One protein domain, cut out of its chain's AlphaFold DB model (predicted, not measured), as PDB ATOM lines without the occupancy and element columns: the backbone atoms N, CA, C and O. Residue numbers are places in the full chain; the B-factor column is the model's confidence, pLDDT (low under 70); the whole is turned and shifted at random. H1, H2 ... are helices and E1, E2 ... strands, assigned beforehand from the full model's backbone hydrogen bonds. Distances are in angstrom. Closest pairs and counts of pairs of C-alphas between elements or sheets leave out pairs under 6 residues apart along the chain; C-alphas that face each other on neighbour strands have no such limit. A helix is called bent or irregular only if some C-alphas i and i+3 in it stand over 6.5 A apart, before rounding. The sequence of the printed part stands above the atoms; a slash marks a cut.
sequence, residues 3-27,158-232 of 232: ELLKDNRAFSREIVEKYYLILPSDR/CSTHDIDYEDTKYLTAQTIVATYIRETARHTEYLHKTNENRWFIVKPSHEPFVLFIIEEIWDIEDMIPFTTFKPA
ATOM      1  N   GLU A   3     147.853 152.883 132.966       91.44
ATOM      2  CA  GLU A   3     148.355 151.562 132.550       91.44
ATOM      3  C   GLU A   3     149.829 151.656 132.128       91.44
ATOM      4  O   GLU A   3     150.264 152.696 131.617       91.44
ATOM      5  N   LEU A   4     150.602 150.593 132.367       92.56
ATOM      6  CA  LEU A   4     152.000 150.515 131.934       92.56
ATOM      7  C   LEU A   4     152.105 150.415 130.408       92.56
ATOM      8  O   LEU A   4     152.925 151.103 129.800       92.56
ATOM      9  N   LEU A   5     151.239 149.603 129.803       91.38
ATOM     10  CA  LEU A   5     151.074 149.479 128.362       91.38
ATOM     11  C   LEU A   5     149.624 149.787 128.000       91.38
ATOM     12  O   LEU A   5     148.708 149.212 128.577       91.38
ATOM     13  N   LYS A   6     149.430 150.680 127.029       88.75
ATOM     14  CA  LYS A   6     148.106 151.042 126.528       88.75
ATOM     15  C   LYS A   6     148.107 151.075 125.007       88.75
ATOM     16  O   LYS A   6     149.009 151.680 124.427       88.75
ATOM     17  N   ASP A   7     147.094 150.454 124.401       86.44
ATOM     18  CA  ASP A   7     146.800 150.471 122.957       86.44
ATOM     19  C   ASP A   7     147.987 150.076 122.051       86.44
ATOM     20  O   ASP A   7     148.045 150.479 120.894       86.44
ATOM     21  N   ASN A   8     148.951 149.317 122.574       90.06
ATOM     22  CA  ASN A   8     150.157 148.878 121.872       90.06
ATOM     23  C   ASN A   8     150.363 147.378 122.097       90.06
ATOM     24  O   ASN A   8     149.761 146.790 122.998       90.06
ATOM     25  N   ARG A   9     151.222 146.752 121.290       87.19
ATOM     26  CA  ARG A   9     151.623 145.357 121.505       87.19
ATOM     27  C   ARG A   9     152.994 145.281 122.152       87.19
ATOM     28  O   ARG A   9     153.838 146.127 121.881       87.19
ATOM     29  N   ALA A  10     153.204 144.275 122.987       86.56
ATOM     30  CA  ALA A  10     154.465 144.014 123.651       86.56
ATOM     31  C   ALA A  10     154.930 142.585 123.439       86.56
ATOM     32  O   ALA A  10     154.125 141.655 123.475       86.56
ATOM     33  N   PHE A  11     156.241 142.459 123.277       80.75
ATOM     34  CA  PHE A  11     156.878 141.272 122.742       80.75
ATOM     35  C   PHE A  11     158.213 141.036 123.414       80.75
ATOM     36  O   PHE A  11     159.093 141.896 123.325       80.75
ATOM     37  N   SER A  12     158.382 139.910 124.100       76.06
ATOM     38  CA  SER A  12     159.681 139.593 124.676       76.06
ATOM     39  C   SER A  12     160.683 139.183 123.601       76.06
ATOM     40  O   SER A  12     160.393 138.437 122.670       76.06
ATOM     41  N   ARG A  13     161.910 139.678 123.751       66.69
ATOM     42  CA  ARG A  13     163.086 139.063 123.140       66.69
ATOM     43  C   ARG A  13     163.848 138.409 124.277       66.69
ATOM     44  O   ARG A  13     164.385 139.132 125.115       66.69
ATOM     45  N   GLU A  14     163.883 137.077 124.329       54.31
ATOM     46  CA  GLU A  14     164.695 136.378 125.327       54.31
ATOM     47  C   GLU A  14     166.181 136.663 125.075       54.31
ATOM     48  O   GLU A  14     166.858 136.057 124.245       54.31
ATOM     49  N   ILE A  15     166.683 137.651 125.800       52.38
ATOM     50  CA  ILE A  15     168.089 137.824 126.126       52.38
ATOM     51  C   ILE A  15     168.178 137.582 127.639       52.38
ATOM     52  O   ILE A  15     167.162 137.500 128.321       52.38
ATOM     53  N   VAL A  16     169.391 137.440 128.168       51.00
ATOM     54  CA  VAL A  16     169.727 137.269 129.596       51.00
ATOM     55  C   VAL A  16     168.890 138.145 130.565       51.00
ATOM     56  O   VAL A  16     168.724 137.766 131.718       51.00
ATOM     57  N   GLU A  17     168.312 139.258 130.097       61.41
ATOM     58  CA  GLU A  17     167.332 140.107 130.790       61.41
ATOM     59  C   GLU A  17     166.017 140.185 129.976       61.41
ATOM     60  O   GLU A  17     166.051 140.277 128.743       61.41
ATOM     61  N   LYS A  18     164.848 140.172 130.642       70.00
ATOM     62  CA  LYS A  18     163.537 140.205 129.961       70.00
ATOM     63  C   LYS A  18     163.225 141.618 129.442       70.00
ATOM     64  O   LYS A  18     162.763 142.486 130.185       70.00
ATOM     65  N   TYR A  19     163.466 141.821 128.147       82.50
ATOM     66  CA  TYR A  19     163.126 143.036 127.405       82.50
ATOM     67  C   TYR A  19     161.852 142.845 126.594       82.50
ATOM     68  O   TYR A  19     161.764 141.918 125.791       82.50
ATOM     69  N   TYR A  20     160.916 143.778 126.736       87.38
ATOM     70  CA  TYR A  20     159.706 143.860 125.934       87.38
ATOM     71  C   TYR A  20     159.854 144.955 124.872       87.38
ATOM     72  O   TYR A  20     160.026 146.135 125.189       87.38
ATOM     73  N   LEU A  21     159.767 144.572 123.603       87.88
ATOM     74  CA  LEU A  21     159.697 145.480 122.464       87.88
ATOM     75  C   LEU A  21     158.248 145.922 122.274       87.88
ATOM     76  O   LEU A  21     157.358 145.082 122.145       87.88
ATOM     77  N   ILE A  22     158.009 147.233 122.265       90.00
ATOM     78  CA  ILE A  22     156.659 147.783 122.146       90.00
ATOM     79  C   ILE A  22     156.392 148.245 120.721       90.00
ATOM     80  O   ILE A  22     157.071 149.144 120.218       90.00
ATOM     81  N   LEU A  23     155.388 147.646 120.081       89.56
ATOM     82  CA  LEU A  23     154.986 147.961 118.713       89.56
ATOM     83  C   LEU A  23     153.705 148.808 118.681       89.56
ATOM     84  O   LEU A  23     152.802 148.592 119.497       89.56
ATOM     85  N   PRO A  24     153.609 149.735 117.713       89.44
ATOM     86  CA  PRO A  24     152.428 150.567 117.515       89.44
ATOM     87  C   PRO A  24     151.253 149.739 116.979       89.44
ATOM     88  O   PRO A  24     151.343 149.189 115.880       89.44
ATOM     89  N   SER A  25     150.132 149.663 117.707       87.06
ATOM     90  CA  SER A  25     148.980 148.874 117.232       87.06
ATOM     91  C   SER A  25     148.267 149.476 116.022       87.06
ATOM     92  O   SER A  25     147.638 148.740 115.271       87.06
ATOM     93  N   ASP A  26     148.378 150.783 115.788       89.06
ATOM     94  CA  ASP A  26     147.800 151.459 114.620       89.06
ATOM     95  C   ASP A  26     148.515 151.120 113.300       89.06
ATOM     96  O   ASP A  26     147.997 151.417 112.225       89.06
ATOM     97  N   ARG A  27     149.691 150.482 113.367       89.38
ATOM     98  CA  ARG A  27     150.435 149.993 112.196       89.38
ATOM     99  C   ARG A  27     150.250 148.504 111.923       89.38
ATOM    100  O   ARG A  27     150.821 148.001 110.956       89.38
ATOM    101  N   CYS A 158     151.773 130.348 118.347       49.12
ATOM    102  CA  CYS A 158     152.829 129.863 117.439       49.12
ATOM    103  C   CYS A 158     154.116 129.409 118.149       49.12
ATOM    104  O   CYS A 158     154.568 130.002 119.125       49.12
ATOM    105  N   SER A 159     154.756 128.365 117.606       39.06
ATOM    106  CA  SER A 159     155.945 127.711 118.185       39.06
ATOM    107  C   SER A 159     157.289 128.136 117.582       39.06
ATOM    108  O   SER A 159     158.338 127.718 118.076       39.06
ATOM    109  N   THR A 160     157.306 128.968 116.537       38.97
ATOM    110  CA  THR A 160     158.553 129.364 115.867       38.97
ATOM    111  C   THR A 160     158.453 130.765 115.267       38.97
ATOM    112  O   THR A 160     157.676 130.982 114.349       38.97
ATOM    113  N   HIS A 161     159.293 131.686 115.751       42.47
ATOM    114  CA  HIS A 161     159.517 133.054 115.242       42.47
ATOM    115  C   HIS A 161     158.412 134.101 115.440       42.47
ATOM    116  O   HIS A 161     158.691 135.286 115.253       42.47
ATOM    117  N   ASP A 162     157.219 133.705 115.865       53.12
ATOM    118  CA  ASP A 162     156.113 134.629 116.117       53.12
ATOM    119  C   ASP A 162     156.100 135.111 117.557       53.12
ATOM    120  O   ASP A 162     156.544 134.400 118.463       53.12
ATOM    121  N   ILE A 163     155.587 136.325 117.769       59.81
ATOM    122  CA  ILE A 163     155.449 136.835 119.121       59.81
ATOM    123  C   ILE A 163     154.036 136.627 119.669       59.81
ATOM    124  O   ILE A 163     153.056 137.010 119.034       59.81
ATOM    125  N   ASP A 164     153.971 136.050 120.870       61.69
ATOM    126  CA  ASP A 164     152.754 135.736 121.615       61.69
ATOM    127  C   ASP A 164     152.154 136.968 122.334       61.69
ATOM    128  O   ASP A 164     152.841 137.911 122.742       61.69
ATOM    129  N   TYR A 165     150.836 136.947 122.520       71.31
ATOM    130  CA  TYR A 165     150.041 137.931 123.246       71.31
ATOM    131  C   TYR A 165     150.218 137.881 124.767       71.31
ATOM    132  O   TYR A 165     149.751 138.806 125.443       71.31
ATOM    133  N   GLU A 166     150.851 136.850 125.330       78.56
ATOM    134  CA  GLU A 166     151.052 136.728 126.781       78.56
ATOM    135  C   GLU A 166     151.738 137.959 127.392       78.56
ATOM    136  O   GLU A 166     151.255 138.514 128.382       78.56
ATOM    137  N   ASP A 167     152.803 138.463 126.765       84.81
ATOM    138  CA  ASP A 167     153.533 139.633 127.262       84.81
ATOM    139  C   ASP A 167     152.709 140.924 127.151       84.81
ATOM    140  O   ASP A 167     152.745 141.781 128.040       84.81
ATOM    141  N   THR A 168     151.910 141.050 126.087       87.25
ATOM    142  CA  THR A 168     150.964 142.164 125.932       87.25
ATOM    143  C   THR A 168     149.918 142.136 127.047       87.25
ATOM    144  O   THR A 168     149.663 143.166 127.677       87.25
ATOM    145  N   LYS A 169     149.335 140.963 127.330       87.81
ATOM    146  CA  LYS A 169     148.352 140.766 128.406       87.81
ATOM    147  C   LYS A 169     148.982 141.078 129.772       87.81
ATOM    148  O   LYS A 169     148.398 141.839 130.545       87.81
ATOM    149  N   TYR A 170     150.190 140.573 130.033       88.62
ATOM    150  CA  TYR A 170     150.937 140.821 131.267       88.62
ATOM    151  C   TYR A 170     151.172 142.315 131.515       88.62
ATOM    152  O   TYR A 170     150.791 142.832 132.564       88.62
ATOM    153  N   LEU A 171     151.745 143.032 130.543       90.50
ATOM    154  CA  LEU A 171     152.066 144.452 130.702       90.50
ATOM    155  C   LEU A 171     150.820 145.346 130.760       90.50
ATOM    156  O   LEU A 171     150.838 146.364 131.450       90.50
ATOM    157  N   THR A 172     149.729 144.965 130.091       90.69
ATOM    158  CA  THR A 172     148.450 145.701 130.152       90.69
ATOM    159  C   THR A 172     147.790 145.582 131.529       90.69
ATOM    160  O   THR A 172     147.159 146.527 131.998       90.69
ATOM    161  N   ALA A 173     147.964 144.451 132.224       91.19
ATOM    162  CA  ALA A 173     147.441 144.264 133.581       91.19
ATOM    163  C   ALA A 173     148.163 145.130 134.636       91.19
ATOM    164  O   ALA A 173     147.636 145.365 135.728       91.19
ATOM    165  N   GLN A 174     149.358 145.636 134.318       93.31
ATOM    166  CA  GLN A 174     150.152 146.457 135.221       93.31
ATOM    167  C   GLN A 174     149.675 147.909 135.237       93.31
ATOM    168  O   GLN A 174     149.564 148.575 134.205       93.31
ATOM    169  N   THR A 175     149.482 148.455 136.437       94.94
ATOM    170  CA  THR A 175     149.095 149.855 136.607       94.94
ATOM    171  C   THR A 175     150.151 150.656 137.352       94.94
ATOM    172  O   THR A 175     150.555 150.299 138.455       94.94
ATOM    173  N   ILE A 176     150.577 151.777 136.773       95.56
ATOM    174  CA  ILE A 176     151.604 152.665 137.317       95.56
ATOM    175  C   ILE A 176     151.073 153.383 138.564       95.56
ATOM    176  O   ILE A 176     150.084 154.122 138.502       95.56
ATOM    177  N   VAL A 177     151.782 153.214 139.682       95.19
ATOM    178  CA  VAL A 177     151.519 153.895 140.964       95.19
ATOM    179  C   VAL A 177     152.563 154.959 141.299       95.19
ATOM    180  O   VAL A 177     152.265 155.885 142.049       95.19
ATOM    181  N   ALA A 178     153.770 154.863 140.737       92.38
ATOM    182  CA  ALA A 178     154.796 155.898 140.844       92.38
ATOM    183  C   ALA A 178     155.653 155.946 139.576       92.38
ATOM    184  O   ALA A 178     155.856 154.929 138.913       92.38
ATOM    185  N   THR A 179     156.151 157.135 139.243       93.25
ATOM    186  CA  THR A 179     157.065 157.355 138.118       93.25
ATOM    187  C   THR A 179     158.256 158.173 138.578       93.25
ATOM    188  O   THR A 179     158.107 159.149 139.314       93.25
ATOM    189  N   TYR A 180     159.425 157.780 138.098       91.69
ATOM    190  CA  TYR A 180     160.669 158.499 138.274       91.69
ATOM    191  C   TYR A 180     161.319 158.702 136.905       91.69
ATOM    192  O   TYR A 180     161.099 157.911 135.989       91.69
ATOM    193  N   ILE A 181     162.115 159.753 136.756       91.81
ATOM    194  CA  ILE A 181     162.713 160.173 135.488       91.81
ATOM    195  C   ILE A 181     164.227 160.256 135.628       91.81
ATOM    196  O   ILE A 181     164.746 160.768 136.626       91.81
ATOM    197  N   ARG A 182     164.928 159.798 134.591       90.44
ATOM    198  CA  ARG A 182     166.357 160.023 134.390       90.44
ATOM    199  C   ARG A 182     166.588 160.616 133.011       90.44
ATOM    200  O   ARG A 182     166.188 160.047 132.001       90.44
ATOM    201  N   GLU A 183     167.276 161.747 132.973       89.19
ATOM    202  CA  GLU A 183     167.770 162.324 131.726       89.19
ATOM    203  C   GLU A 183     169.193 161.828 131.481       89.19
ATOM    204  O   GLU A 183     170.074 161.969 132.332       89.19
ATOM    205  N   THR A 184     169.419 161.226 130.319       85.12
ATOM    206  CA  THR A 184     170.756 160.869 129.842       85.12
ATOM    207  C   THR A 184     171.204 161.878 128.786       85.12
ATOM    208  O   THR A 184     170.423 162.696 128.306       85.12
ATOM    209  N   ALA A 185     172.464 161.802 128.356       86.12
ATOM    210  CA  ALA A 185     172.957 162.650 127.269       86.12
ATOM    211  C   ALA A 185     172.258 162.399 125.914       86.12
ATOM    212  O   ALA A 185     172.445 163.184 124.987       86.12
ATOM    213  N   ARG A 186     171.514 161.293 125.768       84.00
ATOM    214  CA  ARG A 186     170.926 160.853 124.490       84.00
ATOM    215  C   ARG A 186     169.402 160.835 124.499       84.00
ATOM    216  O   ARG A 186     168.797 161.073 123.458       84.00
ATOM    217  N   HIS A 187     168.791 160.554 125.644       87.19
ATOM    218  CA  HIS A 187     167.346 160.383 125.778       87.19
ATOM    219  C   HIS A 187     166.888 160.456 127.237       87.19
ATOM    220  O   HIS A 187     167.694 160.408 128.168       87.19
ATOM    221  N   THR A 188     165.572 160.517 127.423       90.06
ATOM    222  CA  THR A 188     164.909 160.407 128.725       90.06
ATOM    223  C   THR A 188     164.438 158.978 128.961       90.06
ATOM    224  O   THR A 188     163.915 158.333 128.053       90.06
ATOM    225  N   GLU A 189     164.600 158.502 130.188       92.19
ATOM    226  CA  GLU A 189     164.141 157.194 130.648       92.19
ATOM    227  C   GLU A 189     163.153 157.364 131.797       92.19
ATOM    228  O   GLU A 189     163.290 158.276 132.621       92.19
ATOM    229  N   TYR A 190     162.186 156.454 131.874       92.38
ATOM    230  CA  TYR A 190     161.167 156.445 132.916       92.38
ATOM    231  C   TYR A 190     161.244 155.149 133.703       92.38
ATOM    232  O   TYR A 190     161.203 154.073 133.121       92.38
ATOM    233  N   LEU A 191     161.322 155.254 135.023       92.31
ATOM    234  CA  LEU A 191     161.198 154.126 135.932       92.31
ATOM    235  C   LEU A 191     159.789 154.138 136.520       92.31
ATOM    236  O   LEU A 191     159.395 155.097 137.190       92.31
ATOM    237  N   HIS A 192     159.031 153.079 136.281       93.19
ATOM    238  CA  HIS A 192     157.675 152.915 136.779       93.19
ATOM    239  C   HIS A 192     157.628 151.860 137.868       93.19
ATOM    240  O   HIS A 192     158.114 150.746 137.692       93.19
ATOM    241  N   LYS A 193     156.972 152.211 138.972       92.38
ATOM    242  CA  LYS A 193     156.508 151.249 139.967       92.38
ATOM    243  C   LYS A 193     155.053 150.919 139.681       92.38
ATOM    244  O   LYS A 193     154.261 151.845 139.469       92.38
ATOM    245  N   THR A 194     154.685 149.645 139.741       94.06
ATOM    246  CA  THR A 194     153.304 149.206 139.508       94.06
ATOM    247  C   THR A 194     152.572 148.832 140.797       94.06
ATOM    248  O   THR A 194     153.157 148.752 141.883       94.06
ATOM    249  N   ASN A 195     151.263 148.623 140.680       92.75
ATOM    250  CA  ASN A 195     150.369 148.132 141.729       92.75
ATOM    251  C   ASN A 195     150.796 146.775 142.311       92.75
ATOM    252  O   ASN A 195     150.513 146.510 143.475       92.75
ATOM    253  N   GLU A 196     151.514 145.955 141.544       91.50
ATOM    254  CA  GLU A 196     152.049 144.662 141.991       91.50
ATOM    255  C   GLU A 196     153.450 144.771 142.611       91.50
ATOM    256  O   GLU A 196     154.120 143.767 142.838       91.50
ATOM    257  N   ASN A 197     153.910 145.996 142.900       89.25
ATOM    258  CA  ASN A 197     155.253 146.279 143.411       89.25
ATOM    259  C   ASN A 197     156.379 145.799 142.468       89.25
ATOM    260  O   ASN A 197     157.502 145.568 142.911       89.25
ATOM    261  N   ARG A 198     156.074 145.696 141.169       90.12
ATOM    262  CA  ARG A 198     157.033 145.455 140.089       90.12
ATOM    263  C   ARG A 198     157.623 146.774 139.601       90.12
ATOM    264  O   ARG A 198     157.003 147.835 139.753       90.12
ATOM    265  N   TRP A 199     158.813 146.697 139.018       90.44
ATOM    266  CA  TRP A 199     159.559 147.852 138.536       90.44
ATOM    267  C   TRP A 199     159.933 147.678 137.073       90.44
ATOM    268  O   TRP A 199     160.427 146.626 136.677       90.44
ATOM    269  N   PHE A 200     159.703 148.728 136.288       91.44
ATOM    270  CA  PHE A 200     159.934 148.706 134.851       91.44
ATOM    271  C   PHE A 200     160.639 149.968 134.379       91.44
ATOM    272  O   PHE A 200     160.248 151.070 134.767       91.44
ATOM    273  N   ILE A 201     161.626 149.820 133.499       91.69
ATOM    274  CA  ILE A 201     162.244 150.946 132.793       91.69
ATOM    275  C   ILE A 201     161.664 151.041 131.396       91.69
ATOM    276  O   ILE A 201     161.658 150.069 130.653       91.69
ATOM    277  N   VAL A 202     161.232 152.241 131.025       92.75
ATOM    278  CA  VAL A 202     160.802 152.584 129.673       92.75
ATOM    279  C   VAL A 202     161.847 153.491 129.042       92.75
ATOM    280  O   VAL A 202     162.166 154.556 129.583       92.75
ATOM    281  N   LYS A 203     162.370 153.079 127.887       91.56
ATOM    282  CA  LYS A 203     163.398 153.811 127.134       91.56
ATOM    283  C   LYS A 203     163.141 153.748 125.622       91.56
ATOM    284  O   LYS A 203     162.534 152.782 125.160       91.56
ATOM    285  N   PRO A 204     163.574 154.747 124.833       90.69
ATOM    286  CA  PRO A 204     163.430 154.703 123.380       90.69
ATOM    287  C   PRO A 204     164.138 153.491 122.771       90.69
ATOM    288  O   PRO A 204     165.204 153.093 123.241       90.69
ATOM    289  N   SER A 205     163.564 152.935 121.704       88.44
ATOM    290  CA  SER A 205     164.230 151.896 120.921       88.44
ATOM    291  C   SER A 205     165.146 152.501 119.858       88.44
ATOM    292  O   SER A 205     164.925 153.611 119.373       88.44
ATOM    293  N   HIS A 206     166.174 151.748 119.475       85.06
ATOM    294  CA  HIS A 206     166.975 152.022 118.279       85.06
ATOM    295  C   HIS A 206     166.496 151.219 117.059       85.06
ATOM    296  O   HIS A 206     166.994 151.432 115.955       85.06
ATOM    297  N   GLU A 207     165.553 150.295 117.253       83.12
ATOM    298  CA  GLU A 207     164.998 149.462 116.190       83.12
ATOM    299  C   GLU A 207     163.901 150.231 115.431       83.12
ATOM    300  O   GLU A 207     163.043 150.851 116.061       83.12
ATOM    301  N   PRO A 208     163.892 150.208 114.085       82.44
ATOM    302  CA  PRO A 208     163.053 151.098 113.271       82.44
ATOM    303  C   PRO A 208     161.546 150.831 113.389       82.44
ATOM    304  O   PRO A 208     160.736 151.691 113.039       82.44
ATOM    305  N   PHE A 209     161.166 149.644 113.860       82.56
ATOM    306  CA  PHE A 209     159.779 149.203 113.984       82.56
ATOM    307  C   PHE A 209     159.254 149.248 115.428       82.56
ATOM    308  O   PHE A 209     158.051 149.131 115.639       82.56
ATOM    309  N   VAL A 210     160.129 149.474 116.413       86.12
ATOM    310  CA  VAL A 210     159.794 149.476 117.842       86.12
ATOM    311  C   VAL A 210     159.633 150.915 118.333       86.12
ATOM    312  O   VAL A 210     160.523 151.742 118.145       86.12
ATOM    313  N   LEU A 211     158.522 151.224 119.006       88.31
ATOM    314  CA  LEU A 211     158.294 152.548 119.597       88.31
ATOM    315  C   LEU A 211     159.232 152.798 120.782       88.31
ATOM    316  O   LEU A 211     159.928 153.811 120.854       88.31
ATOM    317  N   PHE A 212     159.225 151.873 121.736       91.12
ATOM    318  CA  PHE A 212     160.026 151.923 122.951       91.12
ATOM    319  C   PHE A 212     160.238 150.514 123.501       91.12
ATOM    320  O   PHE A 212     159.594 149.557 123.080       91.12
ATOM    321  N   ILE A 213     161.176 150.399 124.429       90.62
ATOM    322  CA  ILE A 213     161.507 149.165 125.128       90.62
ATOM    323  C   ILE A 213     161.022 149.308 126.567       90.62
ATOM    324  O   ILE A 213     161.257 150.349 127.188       90.62
ATOM    325  N   ILE A 214     160.371 148.268 127.084       91.81
ATOM    326  CA  ILE A 214     160.109 148.096 128.513       91.81
ATOM    327  C   ILE A 214     161.053 147.012 129.035       91.81
ATOM    328  O   ILE A 214     161.163 145.943 128.447       91.81
ATOM    329  N   GLU A 215     161.744 147.280 130.128       89.75
ATOM    330  CA  GLU A 215     162.650 146.346 130.800       89.75
ATOM    331  C   GLU A 215     162.110 146.075 132.201       89.75
ATOM    332  O   GLU A 215     161.844 147.026 132.937       89.75
ATOM    333  N   GLU A 216     161.910 144.807 132.564       88.62
ATOM    334  CA  GLU A 216     161.483 144.429 133.915       88.62
ATOM    335  C   GLU A 216     162.686 144.207 134.829       88.62
ATOM    336  O   GLU A 216     163.593 143.442 134.504       88.62
ATOM    337  N   ILE A 217     162.664 144.853 135.996       85.88
ATOM    338  CA  ILE A 217     163.698 144.714 137.022       85.88
ATOM    339  C   ILE A 217     163.233 143.665 138.031       85.88
ATOM    340  O   ILE A 217     162.239 143.869 138.735       85.88
ATOM    341  N   TRP A 218     163.961 142.552 138.104       77.38
ATOM    342  CA  TRP A 218     163.606 141.404 138.942       77.38
ATOM    343  C   TRP A 218     164.209 141.484 140.344       77.38
ATOM    344  O   TRP A 218     163.500 141.224 141.317       77.38
ATOM    345  N   ASP A 219     165.472 141.904 140.462       70.31
ATOM    346  CA  ASP A 219     166.165 142.001 141.745       70.31
ATOM    347  C   ASP A 219     166.285 143.448 142.231       70.31
ATOM    348  O   ASP A 219     166.771 144.350 141.552       70.31
ATOM    349  N   ILE A 220     165.851 143.686 143.473       58.09
ATOM    350  CA  ILE A 220     165.923 145.012 144.101       58.09
ATOM    351  C   ILE A 220     167.373 145.441 144.383       58.09
ATOM    352  O   ILE A 220     167.642 146.633 144.522       58.09
ATOM    353  N   GLU A 221     168.312 144.491 144.449       58.34
ATOM    354  CA  GLU A 221     169.752 144.760 144.564       58.34
ATOM    355  C   GLU A 221     170.323 145.379 143.273       58.34
ATOM    356  O   GLU A 221     171.236 146.206 143.343       58.34
ATOM    357  N   ASP A 222     169.683 145.136 142.123       58.78
ATOM    358  CA  ASP A 222     169.994 145.779 140.840       58.78
ATOM    359  C   ASP A 222     169.452 147.212 140.744       58.78
ATOM    360  O   ASP A 222     169.621 147.880 139.727       58.78
ATOM    361  N   MET A 223     168.835 147.747 141.809       63.22
ATOM    362  CA  MET A 223     168.339 149.128 141.829       63.22
ATOM    363  C   MET A 223     169.410 150.192 142.095       63.22
ATOM    364  O   MET A 223     169.125 151.393 142.023       63.22
ATOM    365  N   ILE A 224     170.648 149.792 142.392       59.03
ATOM    366  CA  ILE A 224     171.759 150.715 142.673       59.03
ATOM    367  C   ILE A 224     171.973 151.749 141.537       59.03
ATOM    368  O   ILE A 224     172.078 152.945 141.847       59.03
ATOM    369  N   PRO A 225     171.944 151.385 140.235       57.62
ATOM    370  CA  PRO A 225     172.016 152.337 139.120       57.62
ATOM    371  C   PRO A 225     170.817 153.299 139.030       57.62
ATOM    372  O   PRO A 225     170.909 154.349 138.382       57.62
ATOM    373  N   PHE A 226     169.693 152.977 139.677       60.66
ATOM    374  CA  PHE A 226     168.433 153.725 139.579       60.66
ATOM    375  C   PHE A 226     168.237 154.766 140.685       60.66
ATOM    376  O   PHE A 226     167.293 155.549 140.641       60.66
ATOM    377  N   THR A 227     169.198 154.890 141.602       64.50
ATOM    378  CA  THR A 227     169.296 156.006 142.567       64.50
ATOM    379  C   THR A 227     169.429 157.385 141.905       64.50
ATOM    380  O   THR A 227     169.230 158.414 142.546       64.50
ATOM    381  N   THR A 228     169.753 157.412 140.610       74.38
ATOM    382  CA  THR A 228     169.853 158.624 139.788       74.38
ATOM    383  C   THR A 228     168.506 159.131 139.268       74.38
ATOM    384  O   THR A 228     168.431 160.278 138.820       74.38
ATOM    385  N   PHE A 229     167.448 158.316 139.335       79.75
ATOM    386  CA  PHE A 229     166.107 158.726 138.934       79.75
ATOM    387  C   PHE A 229     165.484 159.648 139.986       79.75
ATOM    388  O   PHE A 229     165.578 159.414 141.192       79.75
ATOM    389  N   LYS A 230     164.813 160.704 139.526       83.06
ATOM    390  CA  LYS A 230     164.109 161.668 140.380       83.06
ATOM    391  C   LYS A 230     162.599 161.501 140.235       83.06
ATOM    392  O   LYS A 230     162.165 161.101 139.159       83.06
ATOM    393  N   PRO A 231     161.792 161.800 141.265       84.00
ATOM    394  CA  PRO A 231     160.337 161.826 141.119       84.00
ATOM    395  C   PRO A 231     159.919 162.696 139.925       84.00
ATOM    396  O   PRO A 231     160.473 163.784 139.750       84.00
ATOM    397  N   ALA A 232     159.000 162.168 139.113       80.31
ATOM    398  CA  ALA A 232     158.421 162.843 137.952       80.31
ATOM    399  C   ALA A 232     157.456 163.968 138.342       80.31
ATOM    400  O   ALA A 232     156.730 163.789 139.349       80.31
TER     401      ALA A 232
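This is residues 3 to 27 and 158 to 232 of the 232 residues of an uncharacterized protein of Bacillus cereus (UniProt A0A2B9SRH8). One strongly twisted sheet of six antiparallel strands makes the body, with a short helix near each of its edge strands: H1 by E1 and H2 by E3. Its strand order is E1, E2, E6, E5, E4, E3. The printed part has 100 residues, with E1, E2, H1, E3, E4, E5, E6 and H2 along the chain; the class is mixed, helices and strands. It is compact, with a radius of gyration of the C-alphas of 13.6 A and spans of 40 by 30 by 27 A.

E1, residues 8 to 14, begins at C-alpha 8 (150.157, 148.878, 121.872) and is 19.5 A long; E2 is residues 18 to 24, 19.6 A. H1 is residues 166 to 173, 10.8 A. E3, residues 175 to 183, is 23.0 A long and bends by 66 degrees at residue 178. E4 is residues 188 to 194, 19.4 A; E5 199 to 204, 17.1 A; E6 212 to 217, 16.2 A. H2, residues 220 to 228, 14.8 A, ends at C-alpha 228 (169.853, 158.624, 139.788); it is irregular, with C-alphas 222 and 225 7.1 A apart.

In the hairpin E1 and E2, N 9 and O 23 are 3.0 A apart, within hydrogen-bond range. So are N 20 and O 214 of E2 and E6, at 2.8 A. E3, E4, E5 and E6 form a meander, each strand the antiparallel neighbour of the one before: N 191 and O 180 are at 2.8 A, N 192 and O 200 at 2.8 A, N 213 and O 203 at 2.8 A. H1 is on the sheet; its closest C-alphas with E1 are Thr 168 and Ala 10, 4.6 A. H2 is on the sheet at a height of 8.9 A, only just over E6 and E5, with 3 C-alphas on each. H1 and H2 are apart. In H1 every O i to N i+4 pair is within range; in H2 0 of 5 are, and 3 of 6 O i to N i+3 pairs.

The C-alphas of Ser 159 and Lys 230 are the farthest apart, 41.4 A. Residues 28 to 157 are not printed; C-alphas 27 and 158 are 20.9 A apart across the cut. Of the links printed whole, none is long. Mean pLDDT of the printed part is 81.3, with residues 13 to 17, 158 to 164 and 220 to 227 under 70.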